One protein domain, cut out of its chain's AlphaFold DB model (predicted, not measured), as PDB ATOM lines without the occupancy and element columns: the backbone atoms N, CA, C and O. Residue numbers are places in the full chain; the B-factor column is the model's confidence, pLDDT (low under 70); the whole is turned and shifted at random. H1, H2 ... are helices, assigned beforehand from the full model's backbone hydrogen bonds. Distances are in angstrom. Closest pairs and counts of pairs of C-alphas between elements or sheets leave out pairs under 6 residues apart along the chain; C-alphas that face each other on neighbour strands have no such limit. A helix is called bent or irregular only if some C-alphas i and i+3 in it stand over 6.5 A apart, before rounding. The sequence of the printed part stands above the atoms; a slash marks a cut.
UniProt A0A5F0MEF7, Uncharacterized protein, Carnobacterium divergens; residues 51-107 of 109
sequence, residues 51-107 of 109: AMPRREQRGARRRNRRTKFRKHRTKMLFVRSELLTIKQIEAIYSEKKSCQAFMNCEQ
ATOM      1  N   ALA A  51      36.868  46.863  56.880       78.88
ATOM      2  CA  ALA A  51      36.515  47.741  57.994       78.88
ATOM      3  C   ALA A  51      35.557  47.103  59.021       78.88
ATOM      4  O   ALA A  51      35.395  47.632  60.129       78.88
ATOM      5  N   MET A  52      34.919  45.978  58.685       80.62
ATOM      6  CA  MET A  52      33.944  45.284  59.531       80.62
ATOM      7  C   MET A  52      34.507  44.853  60.899       80.62
ATOM      8  O   MET A  52      33.939  45.281  61.910       80.62
ATOM      9  N   PRO A  53      35.648  44.137  61.000       83.50
ATOM     10  CA  PRO A  53      36.196  43.735  62.299       83.50
ATOM     11  C   PRO A  53      36.528  44.941  63.188       83.50
ATOM     12  O   PRO A  53      36.239  44.952  64.388       83.50
ATOM     13  N   ARG A  54      37.054  46.025  62.600       84.00
ATOM     14  CA  ARG A  54      37.320  47.276  63.324       84.00
ATOM     15  C   ARG A  54      36.029  47.894  63.868       84.00
ATOM     16  O   ARG A  54      36.007  48.373  65.008       84.00
ATOM     17  N   ARG A  55      34.952  47.905  63.075       87.88
ATOM     18  CA  ARG A  55      33.637  48.427  63.477       87.88
ATOM     19  C   ARG A  55      33.061  47.630  64.646       87.88
ATOM     20  O   ARG A  55      32.627  48.238  65.629       87.88
ATOM     21  N   GLU A  56      33.103  46.306  64.574       90.44
ATOM     22  CA  GLU A  56      32.591  45.407  65.613       90.44
ATOM     23  C   GLU A  56      33.371  45.537  66.923       90.44
ATOM     24  O   GLU A  56      32.780  45.787  67.977       90.44
ATOM     25  N   GLN A  57      34.705  45.490  66.862       90.94
ATOM     26  CA  GLN A  57      35.561  45.667  68.035       90.94
ATOM     27  C   GLN A  57      35.351  47.038  68.691       90.94
ATOM     28  O   GLN A  57      35.256  47.147  69.919       90.94
ATOM     29  N   ARG A  58      35.215  48.107  67.892       93.19
ATOM     30  CA  ARG A  58      34.886  49.448  68.401       93.19
ATOM     31  C   ARG A  58      33.515  49.461  69.081       93.19
ATOM     32  O   ARG A  58      33.367  50.086  70.136       93.19
ATOM     33  N   GLY A  59      32.529  48.777  68.503       94.81
ATOM     34  CA  GLY A  59      31.194  48.603  69.076       94.81
ATOM     35  C   GLY A  59      31.236  47.906  70.436       94.81
ATOM     36  O   GLY A  59      30.714  48.442  71.418       94.81
ATOM     37  N   ALA A  60      31.938  46.775  70.524       94.62
ATOM     38  CA  ALA A  60      32.111  46.007  71.754       94.62
ATOM     39  C   ALA A  60      32.798  46.827  72.857       94.62
ATOM     40  O   ALA A  60      32.291  46.913  73.978       94.62
ATOM     41  N   ARG A  61      33.897  47.528  72.538       94.69
ATOM     42  CA  ARG A  61      34.602  48.408  73.492       94.69
ATOM     43  C   ARG A  61      33.688  49.509  74.034       94.69
ATOM     44  O   ARG A  61      33.643  49.740  75.244       94.69
ATOM     45  N   ARG A  62      32.915  50.169  73.161       96.44
ATOM     46  CA  ARG A  62      31.949  51.209  73.563       96.44
ATOM     47  C   ARG A  62      30.852  50.647  74.463       96.44
ATOM     48  O   ARG A  62      30.544  51.266  75.482       96.44
ATOM     49  N   ARG A  63      30.290  49.486  74.112       95.94
ATOM     50  CA  ARG A  63      29.262  48.800  74.907       95.94
ATOM     51  C   ARG A  63      29.801  48.445  76.292       95.94
ATOM     52  O   ARG A  63      29.198  48.838  77.287       95.94
ATOM     53  N   ASN A  64      30.975  47.821  76.366       96.12
ATOM     54  CA  ASN A  64      31.612  47.451  77.630       96.12
ATOM     55  C   ASN A  64      31.894  48.670  78.512       96.12
ATOM     56  O   ASN A  64      31.570  48.648  79.700       96.12
ATOM     57  N   ARG A  65      32.420  49.760  77.939       96.88
ATOM     58  CA  ARG A  65      32.653  51.012  78.673       96.88
ATOM     59  C   ARG A  65      31.357  51.576  79.258       96.88
ATOM     60  O   ARG A  65      31.318  51.896  80.441       96.88
ATOM     61  N   ARG A  66      30.290  51.660  78.454       97.06
ATOM     62  CA  ARG A  66      28.976  52.167  78.893       97.06
ATOM     63  C   ARG A  66      28.366  51.286  79.982       97.06
ATOM     64  O   ARG A  66      27.896  51.811  80.985       97.06
ATOM     65  N   THR A  67      28.423  49.964  79.827       95.94
ATOM     66  CA  THR A  67      27.909  49.020  80.828       95.94
ATOM     67  C   THR A  67      28.671  49.122  82.147       95.94
ATOM     68  O   THR A  67      28.035  49.198  83.196       95.94
ATOM     69  N   LYS A  68      30.012  49.173  82.115       95.19
ATOM     70  CA  LYS A  68      30.840  49.373  83.318       95.19
ATOM     71  C   LYS A  68      30.502  50.695  84.008       95.19
ATOM     72  O   LYS A  68      30.254  50.705  85.209       95.19
ATOM     73  N   PHE A  69      30.420  51.781  83.241       96.88
ATOM     74  CA  PHE A  69      30.119  53.107  83.776       96.88
ATOM     75  C   PHE A  69      28.715  53.190  84.386       96.88
ATOM     76  O   PHE A  69      28.554  53.707  85.486       96.88
ATOM     77  N   ARG A  70      27.705  52.617  83.720       96.38
ATOM     78  CA  ARG A  70      26.335  52.552  84.244       96.38
ATOM     79  C   ARG A  70      26.287  51.796  85.571       96.38
ATOM     80  O   ARG A  70      25.771  52.335  86.539       96.38
ATOM     81  N   LYS A  71      26.888  50.601  85.636       92.94
ATOM     82  CA  LYS A  71      26.973  49.814  86.880       92.94
ATOM     83  C   LYS A  71      27.661  50.602  87.997       92.94
ATOM     84  O   LYS A  71      27.168  50.613  89.116       92.94
ATOM     85  N   HIS A  72      28.771  51.275  87.694       93.19
ATOM     86  CA  HIS A  72      29.475  52.109  88.667       93.19
ATOM     87  C   HIS A  72      28.600  53.262  89.183       93.19
ATOM     88  O   HIS A  72      28.473  53.422  90.392       93.19
ATOM     89  N   ARG A  73      27.930  54.013  88.298       94.50
ATOM     90  CA  ARG A  73      27.012  55.092  88.704       94.50
ATOM     91  C   ARG A  73      25.872  54.588  89.581       94.50
ATOM     92  O   ARG A  73      25.552  55.242  90.563       94.50
ATOM     93  N   THR A  74      25.293  53.436  89.253       92.56
ATOM     94  CA  THR A  74      24.250  52.817  90.079       92.56
ATOM     95  C   THR A  74      24.777  52.453  91.469       92.56
ATOM     96  O   THR A  74      24.126  52.780  92.452       92.56
ATOM     97  N   LYS A  75      25.979  51.862  91.579       90.31
ATOM     98  CA  LYS A  75      26.617  51.601  92.887       90.31
ATOM     99  C   LYS A  75      26.791  52.887  93.695       90.31
ATOM    100  O   LYS A  75      26.432  52.929  94.862       90.31
ATOM    101  N   MET A  76      27.317  53.932  93.060       91.94
ATOM    102  CA  MET A  76      27.541  55.221  93.718       91.94
ATOM    103  C   MET A  76      26.234  55.901  94.132       91.94
ATOM    104  O   MET A  76      26.220  56.596  95.139       91.94
ATOM    105  N   LEU A  77      25.143  55.701  93.386       93.94
ATOM    106  CA  LEU A  77      23.829  56.220  93.756       93.94
ATOM    107  C   LEU A  77      23.350  55.610  95.077       93.94
ATOM    108  O   LEU A  77      23.007  56.371  95.970       93.94
ATOM    109  N   PHE A  78      23.406  54.281  95.220       93.06
ATOM    110  CA  PHE A  78      22.994  53.594  96.452       93.06
ATOM    111  C   PHE A  78      23.804  54.012  97.680       93.06
ATOM    112  O   PHE A  78      23.239  54.159  98.760       93.06
ATOM    113  N   VAL A  79      25.113  54.218  97.507       92.19
ATOM    114  CA  VAL A  79      25.990  54.692  98.587       92.19
ATOM    115  C   VAL A  79      25.647  56.128  98.978       92.19
ATOM    116  O   VAL A  79      25.557  56.433 100.159       92.19
ATOM    117  N   ARG A  80      25.427  57.013  97.996       92.81
ATOM    118  CA  ARG A  80      25.092  58.426  98.247       92.81
ATOM    119  C   ARG A  80      23.718  58.623  98.864       92.81
ATOM    120  O   ARG A  80      23.525  59.591  99.581       92.81
ATOM    121  N   SER A  81      22.771  57.749  98.545       93.94
ATOM    122  CA  SER A  81      21.438  57.759  99.139       93.94
ATOM    123  C   SER A  81      21.379  57.011 100.475       93.94
ATOM    124  O   SER A  81      20.280  56.754 100.946       93.94
ATOM    125  N   GLU A  82      22.526  56.581 101.020       91.69
ATOM    126  CA  GLU A  82      22.651  55.841 102.287       91.69
ATOM    127  C   GLU A  82      21.834  54.537 102.353       91.69
ATOM    128  O   GLU A  82      21.623  53.966 103.418       91.69
ATOM    129  N   LEU A  83      21.416  54.011 101.196       89.94
ATOM    130  CA  LEU A  83      20.622  52.783 101.118       89.94
ATOM    131  C   LEU A  83      21.487  51.540 101.338       89.94
ATOM    132  O   LEU A  83      21.005  50.532 101.842       89.94
ATOM    133  N   LEU A  84      22.751  51.590 100.907       89.56
ATOM    134  CA  LEU A  84      23.702  50.487 101.032       89.56
ATOM    135  C   LEU A  84      25.119  51.018 101.245       89.56
ATOM    136  O   LEU A  84      25.571  51.928 100.550       89.56
ATOM    137  N   THR A  85      25.866  50.373 102.137       89.88
ATOM    138  CA  THR A  85      27.305  50.624 102.304       89.88
ATOM    139  C   THR A  85      28.131  49.877 101.253       89.88
ATOM    140  O   THR A  85      27.709  48.857 100.703       89.88
ATOM    141  N   ILE A  86      29.355  50.347 100.990       86.50
ATOM    142  CA  ILE A  86      30.273  49.709 100.026       86.50
ATOM    143  C   ILE A  86      30.505  48.228 100.375       86.50
ATOM    144  O   ILE A  86      30.452  47.382  99.485       86.50
ATOM    145  N   LYS A  87      30.661  47.905 101.669       88.31
ATOM    146  CA  LYS A  87      30.856  46.529 102.156       88.31
ATOM    147  C   LYS A  87      29.667  45.618 101.832       88.31
ATOM    148  O   LYS A  87      29.862  44.507 101.352       88.31
ATOM    149  N   GLN A  88      28.437  46.097 102.038       87.12
ATOM    150  CA  GLN A  88      27.223  45.340 101.701       87.12
ATOM    151  C   GLN A  88      27.101  45.114 100.192       87.12
ATOM    152  O   GLN A  88      26.759  44.023  99.746       87.12
ATOM    153  N   ILE A  89      27.434  46.127  99.388       86.38
ATOM    154  CA  ILE A  89      27.453  45.996  97.930       86.38
ATOM    155  C   ILE A  89      28.456  44.913  97.504       86.38
ATOM    156  O   ILE A  89      28.137  44.093  96.645       86.38
ATOM    157  N   GLU A  90      29.658  44.899  98.078       85.56
ATOM    158  CA  GLU A  90      30.682  43.890  97.785       85.56
ATOM    159  C   GLU A  90      30.248  42.477  98.180       85.56
ATOM    160  O   GLU A  90      30.403  41.570  97.359       85.56
ATOM    161  N   ALA A  91      29.616  42.313  99.348       87.94
ATOM    162  CA  ALA A  91      29.055  41.041  99.806       87.94
ATOM    163  C   ALA A  91      28.020  40.467  98.815       87.94
ATOM    164  O   ALA A  91      28.130  39.316  98.386       87.94
ATOM    165  N   ILE A  92      27.095  41.303  98.324       85.38
ATOM    166  CA  ILE A  92      26.101  40.905  97.308       85.38
ATOM    167  C   ILE A  92      26.787  40.426  96.015       85.38
ATOM    168  O   ILE A  92      26.336  39.482  95.359       85.38
ATOM    169  N   TYR A  93      27.888  41.069  95.607       80.88
ATOM    170  CA  TYR A  93      28.631  40.645  94.417       80.88
ATOM    171  C   TYR A  93      29.450  39.367  94.633       80.88
ATOM    172  O   TYR A  93      29.650  38.639  93.655       80.88
ATOM    173  N   SER A  94      29.934  39.083  95.848       81.88
ATOM    174  CA  SER A  94      30.625  37.825  96.158       81.88
ATOM    175  C   SER A  94      29.666  36.640  96.245       81.88
ATOM    176  O   SER A  94      29.958  35.596  95.667       81.88
ATOM    177  N   GLU A  95      28.491  36.817  96.853       74.56
ATOM    178  CA  GLU A  95      27.459  35.771  96.951       74.56
ATOM    179  C   GLU A  95      26.919  35.364  95.576       74.56
ATOM    180  O   GLU A  95      26.700  34.190  95.284       74.56
ATOM    181  N   LYS A  96      26.778  36.326  94.658       63.88
ATOM    182  CA  LYS A  96      26.372  36.004  93.285       63.88
ATOM    183  C   LYS A  96      27.410  35.177  92.531       63.88
ATOM    184  O   LYS A  96      27.031  34.397  91.664       63.88
ATOM    185  N   LYS A  97      28.705  35.337  92.832       61.00
ATOM    186  CA  LYS A  97      29.773  34.565  92.175       61.00
ATOM    187  C   LYS A  97      29.801  33.111  92.634       61.00
ATOM    188  O   LYS A  97      30.044  32.250  91.794       61.00
ATOM    189  N   SER A  98      29.550  32.835  93.916       56.50
ATOM    190  CA  SER A  98      29.485  31.458  94.415       56.50
ATOM    191  C   SER A  98      28.293  30.723  93.802       56.50
ATOM    192  O   SER A  98      28.481  29.677  93.191       56.50
ATOM    193  N   CYS A  99      27.098  31.318  93.822       50.94
ATOM    194  CA  CYS A  99      25.879  30.699  93.287       50.94
ATOM    195  C   CYS A  99      25.961  30.392  91.772       50.94
ATOM    196  O   CYS A  99      25.475  29.368  91.296       50.94
ATOM    197  N   GLN A 100      26.657  31.236  91.003       57.53
ATOM    198  CA  GLN A 100      26.867  31.018  89.568       57.53
ATOM    199  C   GLN A 100      27.922  29.941  89.265       57.53
ATOM    200  O   GLN A 100      27.870  29.321  88.206       57.53
ATOM    201  N   ALA A 101      28.866  29.698  90.180       58.25
ATOM    202  CA  ALA A 101      29.813  28.590  90.078       58.25
ATOM    203  C   ALA A 101      29.147  27.236  90.385       58.25
ATOM    204  O   ALA A 101      29.426  26.266  89.685       58.25
ATOM    205  N   PHE A 102      28.223  27.191  91.352       55.59
ATOM    206  CA  PHE A 102      27.441  25.989  91.675       55.59
ATOM    207  C   PHE A 102      26.516  25.568  90.519       55.59
ATOM    208  O   PHE A 102      26.584  24.427  90.070       55.59
ATOM    209  N   MET A 103      25.756  26.502  89.934       57.09
ATOM    210  CA  MET A 103      24.841  26.212  88.810       57.09
ATOM    211  C   MET A 103      25.553  25.711  87.536       57.09
ATOM    212  O   MET A 103      24.990  24.934  86.774       57.09
ATOM    213  N   ASN A 104      26.803  26.128  87.299       56.28
ATOM    214  CA  ASN A 104      27.605  25.647  86.164       56.28
ATOM    215  C   ASN A 104      28.243  24.267  86.415       56.28
ATOM    216  O   ASN A 104      28.751  23.651  85.476       56.28
ATOM    217  N   CYS A 105      28.276  23.807  87.668       52.19
ATOM    218  CA  CYS A 105      28.808  22.501  88.050       52.19
ATOM    219  C   CYS A 105      27.735  21.405  87.947       52.19
ATOM    220  O   CYS A 105      28.047  20.295  87.531       52.19
ATOM    221  N   GLU A 106      26.471  21.725  88.243       54.53
ATOM    222  CA  GLU A 106      25.343  20.778  88.169       54.53
ATOM    223  C   GLU A 106      24.885  20.451  86.735       54.53
ATOM    224  O   GLU A 106      24.195  19.464  86.521       54.53
ATOM    225  N   GLN A 107      25.303  21.224  85.729       54.28
ATOM    226  CA  GLN A 107      24.956  20.997  84.314       54.28
ATOM    227  C   GLN A 107      25.980  20.127  83.554       54.28
ATOM    228  O   GLN A 107      25.965  20.092  82.325       54.28
TER     229      GLN A 107
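Overview. This is residues 51 to 107 of the 109 residues of an uncharacterized protein of Carnobacterium divergens (UniProt A0A5F0MEF7). Two long helices, H1 and then H2, meet near their ends as an open V, with the tight link between them at the corner and the two arms spreading away from it. Residues 51 to 74, of which 52 to 74 belong to H1, and residues 91 to 107, which belong to H2, stand free, and there is no core between the arms. The printed part has 57 residues with two named helices and no named strand, and its class is all helix. It is extended, with a radius of gyration of the C-alphas of 16.4 A, and flat, spanning 46 by 38 by 10 A.

Arrangement. H1, residues 52 to 80, is joined to H2, residues 86 to 107, by a tight link of 5 residues. The two helices are close but not clearly touching, with 2 pairs of C-alphas within 8 A. Their closest C-alphas are those of Val 79 and Ile 86, 6.7 A apart. Their lines stand at a steep tilt of 50 degrees, and they run opposite ways. Their centres are 21.3 A apart. In H1 every O i to N i+4 pair is within hydrogen-bond range; in H2 16 of 18 such pairs are.

Along the chain. H1 begins at C-alpha 52, at (33.944, 45.284, 59.531), and ends at C-alpha 80, at (25.092, 58.426, 98.247), 41.8 A from first to last C-alpha. H2 begins at C-alpha 86, at (30.273, 49.709, 100.026), and ends at C-alpha 107, at (24.956, 20.997, 84.314), a length of 33.2 A. Neither helix is bent.

Size, cuts and confidence. The two C-alphas farthest apart are those of Ala 51 and Glu 82, at 47.1 A. The first and last printed C-alphas, those of Ala 51 and Gln 107, are 39.3 A apart. The printed part has no cut. The mean pLDDT of the printed part is 83.3, and residues 96 to 107, in H2, are under 70.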